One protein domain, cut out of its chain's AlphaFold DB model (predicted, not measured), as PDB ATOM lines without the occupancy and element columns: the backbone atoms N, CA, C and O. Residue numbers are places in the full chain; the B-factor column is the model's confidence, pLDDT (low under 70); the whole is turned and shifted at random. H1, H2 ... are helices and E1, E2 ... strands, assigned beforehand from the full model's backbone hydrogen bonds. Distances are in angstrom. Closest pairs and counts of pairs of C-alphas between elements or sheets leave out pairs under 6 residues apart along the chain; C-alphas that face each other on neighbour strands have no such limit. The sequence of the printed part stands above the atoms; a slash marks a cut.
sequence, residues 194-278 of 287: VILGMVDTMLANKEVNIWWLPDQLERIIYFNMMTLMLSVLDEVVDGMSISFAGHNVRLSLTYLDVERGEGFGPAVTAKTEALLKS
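This is residues 194 to 278 of the 287 residues of an uncharacterized protein of Tetradesmus obliquus (UniProt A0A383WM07). One long helix, H2, makes the main beam; a short helix, H1, packs on its residues 219 to 227 at a steep angle, and a small two-stranded hairpin, E1 and E2, carries on beyond its last residue, with the tip at residues 243 to 248 sticking out. From the hairpin a long stretch with no named element folds back and then swings away from H2 into residues 260 to 278, a free arm that ends in H3, and the whole is a wide open frame with few contacts. The printed part has 85 residues with three named helices and two named strands, in the order H1, H2, E1, E2, H3; the sheet has the order E1 - E2 and is antiparallel, and the class is mostly helix. It is extended, with a radius of gyration of the C-alphas of 20.0 A, and flat, spanning 58 by 47 by 18 A.

The printed part begins with H1, residues 194 to 203, which measures 14.3 A from first to last C-alpha; C-alpha 194 is at (16.998, 21.588, -49.051). After 11 residues comes H2, residues 215 to 239, the longest helix with 25 residues and 35.9 A; C-alpha 215 is at (17.764, 20.038, -67.605) and C-alpha 239 is at (28.997, 41.438, -41.027). The strand E1, residues 241 to 244, is 9.7 A long, and E2, residues 247 to 250, is 9.5 A long. Residues 251 to 265 hold no named element. H3, residues 266 to 278, measures 18.9 A and ends with C-alpha 278 at (-0.659, 19.865, -18.818).

H1 and H2 touch, with 10 pairs of C-alphas within 8 A; the closest C-alphas are those of Val 199 and Tyr 222, 6.2 A apart. H2 touches H1 with residues 219 to 227 alone. The two helices stand at a steep tilt of 52 degrees and run opposite ways, with their centres 11.7 A apart. A tight link of 1 residue joins H2 to E1. E1 and E2 form a hairpin over a tight link of 2 residues; they are antiparallel neighbours, with 157 degrees between their N-to-C directions. Across this pair N 242 and O 249 are 3.0 A apart and N 247 and O 244 are 2.9 A apart, both within hydrogen-bond range. The C-alphas of Ser 243 and Asn 248, which face each other, are 4.3 A apart. H2 and E2 have 1 pair of C-alphas within 8 A, those of Asp 238 and Arg 250, 7.5 A apart. H1 is apart from E1 and from E2. H3 touches no helix; it is apart from H1, H2 and E1. In H1 and H2 each O i to N i+4 pair is within hydrogen-bond range, and in H3 7 of 9 are.

The two C-alphas farthest apart are those of Trp 212 and Ser 278, at 59.5 A. The printed part runs from residue 194 to 278 with no cut, and its first and last C-alphas are 35.1 A apart. The links H1 to H2, with 11 residues, and E2 to H3, with 15 residues, are long. Without the stretches that stand free, residues 243 to 248 and 260 to 278, of which 266 to 278 belong to H3, the body has 60 residues and spans 47 by 23 by 17 A. The mean pLDDT of the printed part is 83.8; the model's confidence is low, under 70, at residues 255 to 269.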
ATOM      1  N   VAL A 194      17.842  20.382 -49.089       89.56
ATOM      2  CA  VAL A 194      16.998  21.588 -49.051       89.56
ATOM      3  C   VAL A 194      17.278  22.484 -50.254       89.56
ATOM      4  O   VAL A 194      16.346  22.939 -50.914       89.56
ATOM      5  N   ILE A 195      18.558  22.690 -50.591       91.75
ATOM      6  CA  ILE A 195      18.937  23.465 -51.784       91.75
ATOM      7  C   ILE A 195      18.406  22.772 -53.043       91.75
ATOM      8  O   ILE A 195      17.854  23.434 -53.914       91.75
ATOM      9  N   LEU A 196      18.542  21.445 -53.136       93.25
ATOM     10  CA  LEU A 196      18.011  20.680 -54.265       93.25
ATOM     11  C   LEU A 196      16.487  20.789 -54.363       93.25
ATOM     12  O   LEU A 196      15.994  21.033 -55.455       93.25
ATOM     13  N   GLY A 197      15.763  20.721 -53.243       93.31
ATOM     14  CA  GLY A 197      14.314  20.924 -53.217       93.31
ATOM     15  C   GLY A 197      13.902  22.312 -53.717       93.31
ATOM     16  O   GLY A 197      12.973  22.423 -54.509       93.31
ATOM     17  N   MET A 198      14.626  23.371 -53.332       92.50
ATOM     18  CA  MET A 198      14.397  24.722 -53.869       92.50
ATOM     19  C   MET A 198      14.718  24.830 -55.367       92.50
ATOM     20  O   MET A 198      14.032  25.533 -56.101       92.50
ATOM     21  N   VAL A 199      15.758  24.146 -55.843       94.81
ATOM     22  CA  VAL A 199      16.085  24.113 -57.275       94.81
ATOM     23  C   VAL A 199      15.006  23.362 -58.057       94.81
ATOM     24  O   VAL A 199      14.599  23.818 -59.123       94.81
ATOM     25  N   ASP A 200      14.493  22.255 -57.520       95.31
ATOM     26  CA  ASP A 200      13.427  21.474 -58.149       95.31
ATOM     27  C   ASP A 200      12.113  22.276 -58.244       95.31
ATOM     28  O   ASP A 200      11.430  22.207 -59.267       95.31
ATOM     29  N   THR A 201      11.773  23.107 -57.246       94.75
ATOM     30  CA  THR A 201      10.603  24.005 -57.340       94.75
ATOM     31  C   THR A 201      10.791  25.123 -58.366       94.75
ATOM     32  O   THR A 201       9.815  25.528 -58.998       94.75
ATOM     33  N   MET A 202      12.020  25.605 -58.584       92.94
ATOM     34  CA  MET A 202      12.315  26.559 -59.661       92.94
ATOM     35  C   MET A 202      12.185  25.914 -61.044       92.94
ATOM     36  O   MET A 202      11.582  26.514 -61.931       92.94
ATOM     37  N   LEU A 203      12.682  24.683 -61.210       93.38
ATOM     38  CA  LEU A 203      12.582  23.923 -62.462       93.38
ATOM     39  C   LEU A 203      11.138  23.526 -62.807       93.38
ATOM     40  O   LEU A 203      10.804  23.381 -63.983       93.38
ATOM     41  N   ALA A 204      10.260  23.392 -61.809       95.19
ATOM     42  CA  ALA A 204       8.835  23.143 -62.030       95.19
ATOM     43  C   ALA A 204       8.125  24.304 -62.764       95.19
ATOM     44  O   ALA A 204       7.102  24.087 -63.420       95.19
ATOM     45  N   ASN A 205       8.668  25.527 -62.700       96.00
ATOM     46  CA  ASN A 205       8.101  26.704 -63.352       96.00
ATOM     47  C   ASN A 205       8.649  26.870 -64.777       96.00
ATOM     48  O   ASN A 205       9.782  27.302 -64.983       96.00
ATOM     49  N   LYS A 206       7.802  26.617 -65.785       94.06
ATOM     50  CA  LYS A 206       8.170  26.759 -67.210       94.06
ATOM     51  C   LYS A 206       8.602  28.167 -67.629       94.06
ATOM     52  O   LYS A 206       9.256  28.299 -68.654       94.06
ATOM     53  N   GLU A 207       8.236  29.201 -66.874       95.19
ATOM     54  CA  GLU A 207       8.601  30.592 -67.177       95.19
ATOM     55  C   GLU A 207      10.076  30.900 -66.897       95.19
ATOM     56  O   GLU A 207      10.648  31.790 -67.522       95.19
ATOM     57  N   VAL A 208      10.688  30.171 -65.960       91.69
ATOM     58  CA  VAL A 208      12.093  30.363 -65.568       91.69
ATOM     59  C   VAL A 208      13.018  29.442 -66.374       91.69
ATOM     60  O   VAL A 208      14.207  29.732 -66.501       91.69
ATOM     61  N   ASN A 209      12.461  28.375 -66.960       92.69
ATOM     62  CA  ASN A 209      13.214  27.368 -67.695       92.69
ATOM     63  C   ASN A 209      13.750  27.903 -69.034       92.69
ATOM     64  O   ASN A 209      13.034  28.501 -69.846       92.69
ATOM     65  N   ILE A 210      15.030  27.646 -69.285       94.25
ATOM     66  CA  ILE A 210      15.713  28.023 -70.517       94.25
ATOM     67  C   ILE A 210      15.568  26.892 -71.544       94.25
ATOM     68  O   ILE A 210      16.362  25.958 -71.571       94.25
ATOM     69  N   TRP A 211      14.626  27.038 -72.478       95.12
ATOM     70  CA  TRP A 211      14.243  26.023 -73.483       95.12
ATOM     71  C   TRP A 211      15.365  25.346 -74.305       95.12
ATOM     72  O   TRP A 211      15.134  24.292 -74.890       95.12
ATOM     73  N   TRP A 212      16.558  25.943 -74.400       96.50
ATOM     74  CA  TRP A 212      17.680  25.429 -75.195       96.50
ATOM     75  C   TRP A 212      18.722  24.690 -74.346       96.50
ATOM     76  O   TRP A 212      19.622  24.056 -74.899       96.50
ATOM     77  N   LEU A 213      18.627  24.781 -73.018       96.06
ATOM     78  CA  LEU A 213      19.581  24.196 -72.090       96.06
ATOM     79  C   LEU A 213      19.067  22.825 -71.611       96.06
ATOM     80  O   LEU A 213      17.901  22.706 -71.246       96.06
ATOM     81  N   PRO A 214      19.900  21.769 -71.590       96.19
ATOM     82  CA  PRO A 214      19.484  20.489 -71.030       96.19
ATOM     83  C   PRO A 214      19.294  20.593 -69.509       96.19
ATOM     84  O   PRO A 214      20.145  21.143 -68.804       96.19
ATOM     85  N   ASP A 215      18.217  19.985 -69.008       94.06
ATOM     86  CA  ASP A 215      17.764  20.038 -67.605       94.06
ATOM     87  C   ASP A 215      18.860  19.650 -66.590       94.06
ATOM     88  O   ASP A 215      18.976  20.221 -65.505       94.06
ATOM     89  N   GLN A 216      19.762  18.727 -66.952       94.44
ATOM     90  CA  GLN A 216      20.876  18.347 -66.078       94.44
ATOM     91  C   GLN A 216      21.864  19.499 -65.846       94.44
ATOM     92  O   GLN A 216      22.367  19.659 -64.733       94.44
ATOM     93  N   LEU A 217      22.159  20.295 -66.880       96.06
ATOM     94  CA  LEU A 217      23.037  21.461 -66.746       96.06
ATOM     95  C   LEU A 217      22.328  22.586 -65.999       96.06
ATOM     96  O   LEU A 217      22.943  23.220 -65.144       96.06
ATOM     97  N   GLU A 218      21.045  22.788 -66.279       95.50
ATOM     98  CA  GLU A 218      20.210  23.781 -65.606       95.50
ATOM     99  C   GLU A 218      20.196  23.556 -64.087       95.50
ATOM    100  O   GLU A 218      20.555  24.450 -63.315       95.50
ATOM    101  N   ARG A 219      19.942  22.314 -63.656       95.62
ATOM    102  CA  ARG A 219      19.985  21.904 -62.245       95.62
ATOM    103  C   ARG A 219      21.337  22.189 -61.588       95.62
ATOM    104  O   ARG A 219      21.382  22.665 -60.454       95.62
ATOM    105  N   ILE A 220      22.448  21.905 -62.275       94.62
ATOM    106  CA  ILE A 220      23.802  22.157 -61.747       94.62
ATOM    107  C   ILE A 220      24.061  23.661 -61.610       94.62
ATOM    108  O   ILE A 220      24.627  24.100 -60.605       94.62
ATOM    109  N   ILE A 221      23.654  24.454 -62.601       95.31
ATOM    110  CA  ILE A 221      23.835  25.908 -62.595       95.31
ATOM    111  C   ILE A 221      23.019  26.532 -61.464       95.31
ATOM    112  O   ILE A 221      23.592  27.260 -60.652       95.31
ATOM    113  N   TYR A 222      21.731  26.200 -61.341       95.94
ATOM    114  CA  TYR A 222      20.891  26.712 -60.258       95.94
ATOM    115  C   TYR A 222      21.385  26.279 -58.885       95.94
ATOM    116  O   TYR A 222      21.456  27.106 -57.980       95.94
ATOM    117  N   PHE A 223      21.823  25.029 -58.735       94.81
ATOM    118  CA  PHE A 223      22.425  24.569 -57.488       94.81
ATOM    119  C   PHE A 223      23.649  25.411 -57.096       94.81
ATOM    120  O   PHE A 223      23.761  25.859 -55.951       94.81
ATOM    121  N   ASN A 224      24.553  25.674 -58.044       93.00
ATOM    122  CA  ASN A 224      25.746  26.480 -57.793       93.00
ATOM    123  C   ASN A 224      25.397  27.943 -57.490       93.00
ATOM    124  O   ASN A 224      25.970  28.520 -56.567       93.00
ATOM    125  N   MET A 225      24.452  28.535 -58.227       93.62
ATOM    126  CA  MET A 225      24.015  29.915 -58.003       93.62
ATOM    127  C   MET A 225      23.331  30.082 -56.647       93.62
ATOM    128  O   MET A 225      23.680  31.003 -55.915       93.62
ATOM    129  N   MET A 226      22.426  29.174 -56.272       92.88
ATOM    130  CA  MET A 226      21.764  29.196 -54.963       92.88
ATOM    131  C   MET A 226      22.772  29.027 -53.828       92.88
ATOM    132  O   MET A 226      22.749  29.786 -52.862       92.88
ATOM    133  N   THR A 227      23.718  28.094 -53.969       89.88
ATOM    134  CA  THR A 227      24.798  27.910 -52.986       89.88
ATOM    135  C   THR A 227      25.638  29.181 -52.835       89.88
ATOM    136  O   THR A 227      25.964  29.581 -51.716       89.88
ATOM    137  N   LEU A 228      25.965  29.848 -53.946       90.62
ATOM    138  CA  LEU A 228      26.714  31.103 -53.936       90.62
ATOM    139  C   LEU A 228      25.913  32.228 -53.270       90.62
ATOM    140  O   LEU A 228      26.454  32.906 -52.402       90.62
ATOM    141  N   MET A 229      24.632  32.406 -53.614       91.12
ATOM    142  CA  MET A 229      23.789  33.439 -52.998       91.12
ATOM    143  C   MET A 229      23.642  33.237 -51.490       91.12
ATOM    144  O   MET A 229      23.787  34.199 -50.740       91.12
ATOM    145  N   LEU A 230      23.422  32.000 -51.036       89.75
ATOM    146  CA  LEU A 230      23.358  31.680 -49.608       89.75
ATOM    147  C   LEU A 230      24.685  31.989 -48.900       89.75
ATOM    148  O   LEU A 230      24.669  32.540 -47.808       89.75
ATOM    149  N   SER A 231      25.822  31.718 -49.548       86.06
ATOM    150  CA  SER A 231      27.150  32.043 -49.002       86.06
ATOM    151  C   SER A 231      27.360  33.553 -48.845       86.06
ATOM    152  O   SER A 231      27.878  34.007 -47.832       86.06
ATOM    153  N   VAL A 232      26.938  34.344 -49.837       88.50
ATOM    154  CA  VAL A 232      27.038  35.812 -49.782       88.50
ATOM    155  C   VAL A 232      26.107  36.384 -48.713       88.50
ATOM    156  O   VAL A 232      26.499  37.296 -47.990       88.50
ATOM    157  N   LEU A 233      24.888  35.850 -48.585       89.31
ATOM    158  CA  LEU A 233      23.954  36.263 -47.537       89.31
ATOM    159  C   LEU A 233      24.503  35.968 -46.139       89.31
ATOM    160  O   LEU A 233      24.366  36.813 -45.260       89.31
ATOM    161  N   ASP A 234      25.152  34.819 -45.951       86.62
ATOM    162  CA  ASP A 234      25.793  34.457 -44.688       86.62
ATOM    163  C   ASP A 234      26.883  35.473 -44.310       86.62
ATOM    164  O   ASP A 234      26.839  36.036 -43.219       86.62
ATOM    165  N   GLU A 235      27.783  35.825 -45.239       86.50
ATOM    166  CA  GLU A 235      28.821  36.840 -44.988       86.50
ATOM    167  C   GLU A 235      28.244  38.234 -44.699       86.50
ATOM    168  O   GLU A 235      28.729  38.938 -43.809       86.50
ATOM    169  N   VAL A 236      27.214  38.651 -45.443       88.94
ATOM    170  CA  VAL A 236      26.567  39.954 -45.235       88.94
ATOM    171  C   VAL A 236      25.914  40.006 -43.858       88.94
ATOM    172  O   VAL A 236      26.081  40.996 -43.147       88.94
ATOM    173  N   VAL A 237      25.206  38.948 -43.458       88.94
ATOM    174  CA  VAL A 237      24.536  38.900 -42.156       88.94
ATOM    175  C   VAL A 237      25.542  38.785 -41.013       88.94
ATOM    176  O   VAL A 237      25.396  39.499 -40.022       88.94
ATOM    177  N   ASP A 238      26.607  37.996 -41.162       86.75
ATOM    178  CA  ASP A 238      27.687  37.918 -40.171       86.75
ATOM    179  C   ASP A 238      28.417  39.259 -39.988       86.75
ATOM    180  O   ASP A 238      28.906  39.561 -38.893       86.75
ATOM    181  N   GLY A 239      28.477  40.072 -41.050       85.88
ATOM    182  CA  GLY A 239      28.997  41.438 -41.027       85.88
ATOM    183  C   GLY A 239      28.032  42.474 -40.435       85.88
ATOM    184  O   GLY A 239      28.467  43.561 -40.046       85.88
ATOM    185  N   MET A 240      26.736  42.165 -40.321       89.06
ATOM    186  CA  MET A 240      25.730  43.054 -39.737       89.06
ATOM    187  C   MET A 240      25.748  42.969 -38.205       89.06
ATOM    188  O   MET A 240      24.974  42.251 -37.571       89.06
ATOM    189  N   SER A 241      26.615  43.769 -37.585       89.25
ATOM    190  CA  SER A 241      26.529  44.082 -36.155       89.25
ATOM    191  C   SER A 241      25.912  45.461 -35.959       89.25
ATOM    192  O   SER A 241      26.404  46.438 -36.530       89.25
ATOM    193  N   ILE A 242      24.880  45.568 -35.127       90.31
ATOM    194  CA  ILE A 242      24.275  46.858 -34.793       90.31
ATOM    195  C   ILE A 242      24.562  47.164 -33.325       90.31
ATOM    196  O   ILE A 242      24.241  46.378 -32.436       90.31
ATOM    197  N   SER A 243      25.184  48.315 -33.066       90.00
ATOM    198  CA  SER A 243      25.479  48.780 -31.711       90.00
ATOM    199  C   SER A 243      24.425  49.791 -31.258       90.00
ATOM    200  O   SER A 243      24.479  50.957 -31.647       90.00
ATOM    201  N   PHE A 244      23.485  49.366 -30.415       91.31
ATOM    202  CA  PHE A 244      22.451  50.228 -29.837       91.31
ATOM    203  C   PHE A 244      22.769  50.541 -28.372       91.31
ATOM    204  O   PHE A 244      22.879  49.635 -27.551       91.31
ATOM    205  N   ALA A 245      22.905  51.827 -28.027       91.19
ATOM    206  CA  ALA A 245      23.096  52.297 -26.644       91.19
ATOM    207  C   ALA A 245      24.202  51.544 -25.863       91.19
ATOM    208  O   ALA A 245      24.022  51.170 -24.705       91.19
ATOM    209  N   GLY A 246      25.335  51.271 -26.517       92.62
ATOM    210  CA  GLY A 246      26.464  50.542 -25.925       92.62
ATOM    211  C   GLY A 246      26.325  49.013 -25.905       92.62
ATOM    212  O   GLY A 246      27.268  48.340 -25.498       92.62
ATOM    213  N   HIS A 247      25.207  48.454 -26.378       91.50
ATOM    214  CA  HIS A 247      25.023  47.016 -26.568       91.50
ATOM    215  C   HIS A 247      25.317  46.645 -28.021       91.50
ATOM    216  O   HIS A 247      24.706  47.189 -28.939       91.50
ATOM    217  N   ASN A 248      26.242  45.709 -28.235       88.00
ATOM    218  CA  ASN A 248      26.539  45.169 -29.558       88.00
ATOM    219  C   ASN A 248      25.636  43.957 -29.815       88.00
ATOM    220  O   ASN A 248      25.819  42.901 -29.209       88.00
ATOM    221  N   VAL A 249      24.639  44.127 -30.683       88.31
ATOM    222  CA  VAL A 249      23.789  43.034 -31.151       88.31
ATOM    223  C   VAL A 249      24.409  42.491 -32.429       88.31
ATOM    224  O   VAL A 249      24.409  43.152 -33.470       88.31
ATOM    225  N   ARG A 250      24.944  41.273 -32.340       86.12
ATOM    226  CA  ARG A 250      25.423  40.522 -33.497       86.12
ATOM    227  C   ARG A 250      24.301  39.620 -33.989       86.12
ATOM    228  O   ARG A 250      23.845  38.749 -33.249       86.12
ATOM    229  N   LEU A 251      23.863  39.840 -35.222       80.69
ATOM    230  CA  LEU A 251      22.970  38.913 -35.896       80.69
ATOM    231  C   LEU A 251      23.819  37.745 -36.396       80.69
ATOM    232  O   LEU A 251      24.871  37.946 -36.991       80.69
ATOM    233  N   SER A 252      23.396  36.526 -36.091       76.56
ATOM    234  CA  SER A 252      23.996  35.315 -36.639       76.56
ATOM    235  C   SER A 252      22.857  34.428 -37.105       76.56
ATOM    236  O   SER A 252      21.922  34.160 -36.341       76.56
ATOM    237  N   LEU A 253      22.908  34.017 -38.370       73.50
ATOM    238  CA  LEU A 253      21.968  33.050 -38.916       73.50
ATOM    239  C   LEU A 253      22.313  31.683 -38.339       73.50
ATOM    240  O   LEU A 253      23.149  30.941 -38.841       73.50
ATOM    241  N   THR A 254      21.654  31.350 -37.237       73.75
ATOM    242  CA  THR A 254      21.621  29.975 -36.760       73.75
ATOM    243  C   THR A 254      20.569  29.240 -37.571       73.75
ATOM    244  O   THR A 254      19.399  29.619 -37.581       73.75
ATOM    245  N   TYR A 255      20.998  28.198 -38.282       67.38
ATOM    246  CA  TYR A 255      20.096  27.291 -38.978       67.38
ATOM    247  C   TYR A 255      19.189  26.635 -37.934       67.38
ATOM    248  O   TYR A 255      19.596  25.724 -37.216       67.38
ATOM    249  N   LEU A 256      17.964  27.142 -37.803       62.56
ATOM    250  CA  LEU A 256      16.900  26.394 -37.157       62.56
ATOM    251  C   LEU A 256      16.626  25.210 -38.076       62.56
ATOM    252  O   LEU A 256      16.238  25.415 -39.221       62.56
ATOM    253  N   ASP A 257      16.888  23.995 -37.600       59.47
ATOM    254  CA  ASP A 257      16.583  22.751 -38.306       59.47
ATOM    255  C   ASP A 257      15.085  22.724 -38.662       59.47
ATOM    256  O   ASP A 257      14.230  22.335 -37.861       59.47
ATOM    257  N   VAL A 258      14.745  23.174 -39.873       58.91
ATOM    258  CA  VAL A 258      13.380  23.103 -40.420       58.91
ATOM    259  C   VAL A 258      13.085  21.690 -40.947       58.91
ATOM    260  O   VAL A 258      12.011  21.431 -41.478       58.91
ATOM    261  N   GLU A 259      13.961  20.710 -40.697       51.97
ATOM    262  CA  GLU A 259      13.682  19.281 -40.931       51.97
ATOM    263  C   GLU A 259      12.510  18.725 -40.095       51.97
ATOM    264  O   GLU A 259      12.153  17.553 -40.182       51.97
ATOM    265  N   ARG A 260      11.814  19.570 -39.329       48.28
ATOM    266  CA  ARG A 260      10.574  19.232 -38.625       48.28
ATOM    267  C   ARG A 260       9.312  19.256 -39.509       48.28
ATOM    268  O   ARG A 260       8.219  19.401 -38.969       48.28
ATOM    269  N   GLY A 261       9.455  19.153 -40.834       50.16
ATOM    270  CA  GLY A 261       8.372  19.378 -41.799       50.16
ATOM    271  C   GLY A 261       7.621  18.142 -42.303       50.16
ATOM    272  O   GLY A 261       6.401  18.193 -42.377       50.16
ATOM    273  N   GLU A 262       8.286  17.025 -42.618       49.94
ATOM    274  CA  GLU A 262       7.608  15.912 -43.332       49.94
ATOM    275  C   GLU A 262       7.797  14.524 -42.700       49.94
ATOM    276  O   GLU A 262       7.394  13.509 -43.260       49.94
ATOM    277  N   GLY A 263       8.354  14.468 -41.487       46.44
ATOM    278  CA  GLY A 263       8.630  13.215 -40.773       46.44
ATOM    279  C   GLY A 263       8.145  13.168 -39.325       46.44
ATOM    280  O   GLY A 263       8.601  12.313 -38.565       46.44
ATOM    281  N   PHE A 264       7.245  14.060 -38.895       48.28
ATOM    282  CA  PHE A 264       6.584  13.906 -37.596       48.28
ATOM    283  C   PHE A 264       5.564  12.770 -37.691       48.28
ATOM    284  O   PHE A 264       4.368  12.977 -37.873       48.28
ATOM    285  N   GLY A 265       6.059  11.538 -37.559       51.66
ATOM    286  CA  GLY A 265       5.208  10.402 -37.249       51.66
ATOM    287  C   GLY A 265       4.305  10.746 -36.051       51.66
ATOM    288  O   GLY A 265       4.727  11.491 -35.156       51.66
ATOM    289  N   PRO A 266       3.079  10.197 -35.994       58.38
ATOM    290  CA  PRO A 266       2.025  10.587 -35.043       58.38
ATOM    291  C   PRO A 266       2.400  10.451 -33.553       58.38
ATOM    292  O   PRO A 266       1.650  10.860 -32.673       58.38
ATOM    293  N   ALA A 267       3.568   9.887 -33.240       57.88
ATOM    294  CA  ALA A 267       4.048   9.682 -31.882       57.88
ATOM    295  C   ALA A 267       4.556  10.963 -31.193       57.88
ATOM    296  O   ALA A 267       4.471  11.068 -29.969       57.88
ATOM    297  N   VAL A 268       5.095  11.942 -31.931       59.03
ATOM    298  CA  VAL A 268       5.714  13.120 -31.290       59.03
ATOM    299  C   VAL A 268       4.712  14.267 -31.109       59.03
ATOM    300  O   VAL A 268       4.798  14.983 -30.109       59.03
ATOM    301  N   THR A 269       3.701  14.375 -31.980       63.97
ATOM    302  CA  THR A 269       2.558  15.291 -31.801       63.97
ATOM    303  C   THR A 269       1.775  14.972 -30.525       63.97
ATOM    304  O   THR A 269       1.441  15.886 -29.769       63.97
ATOM    305  N   ALA A 270       1.605  13.685 -30.201       74.56
ATOM    306  CA  ALA A 270       0.945  13.239 -28.974       74.56
ATOM    307  C   ALA A 270       1.664  13.715 -27.695       74.56
ATOM    308  O   ALA A 270       1.023  14.095 -26.714       74.56
ATOM    309  N   LYS A 271       3.005  13.748 -27.693       77.12
ATOM    310  CA  LYS A 271       3.782  14.188 -26.522       77.12
ATOM    311  C   LYS A 271       3.745  15.707 -26.342       77.12
ATOM    312  O   LYS A 271       3.699  16.185 -25.209       77.12
ATOM    313  N   THR A 272       3.735  16.469 -27.438       76.81
ATOM    314  CA  THR A 272       3.590  17.932 -27.387       76.81
ATOM    315  C   THR A 272       2.180  18.364 -27.001       76.81
ATOM    316  O   THR A 272       2.049  19.280 -26.193       76.81
ATOM    317  N   GLU A 273       1.134  17.678 -27.473       81.06
ATOM    318  CA  GLU A 273      -0.237  17.940 -27.017       81.06
ATOM    319  C   GLU A 273      -0.422  17.596 -25.538       81.06
ATOM    320  O   GLU A 273      -1.039  18.368 -24.808       81.06
ATOM    321  N   ALA A 274       0.158  16.491 -25.057       83.38
ATOM    322  CA  ALA A 274       0.098  16.136 -23.639       83.38
ATOM    323  C   ALA A 274       0.769  17.196 -22.746       83.38
ATOM    324  O   ALA A 274       0.223  17.562 -21.704       83.38
ATOM    325  N   LEU A 275       1.919  17.735 -23.167       85.88
ATOM    326  CA  LEU A 275       2.607  18.803 -22.437       85.88
ATOM    327  C   LEU A 275       1.845  20.130 -22.485       85.88
ATOM    328  O   LEU A 275       1.710  20.783 -21.452       85.88
ATOM    329  N   LEU A 276       1.291  20.506 -23.641       88.38
ATOM    330  CA  LEU A 276       0.485  21.721 -23.773       88.38
ATOM    331  C   LEU A 276      -0.781  21.639 -22.904       88.38
ATOM    332  O   LEU A 276      -1.114  22.575 -22.181       88.38
ATOM    333  N   LYS A 277      -1.446  20.479 -22.902       88.25
ATOM    334  CA  LYS A 277      -2.642  20.228 -22.093       88.25
ATOM    335  C   LYS A 277      -2.333  20.201 -20.595       88.25
ATOM    336  O   LYS A 277      -3.171  20.619 -19.803       88.25
ATOM    337  N   SER A 278      -1.131  19.768 -20.205       86.00
ATOM    338  CA  SER A 278      -0.659  19.865 -18.818       86.00
ATOM    339  C   SER A 278      -0.335  21.304 -18.408       86.00
ATOM    340  O   SER A 278      -0.536  21.655 -17.250       86.00
TER     341      SER A 278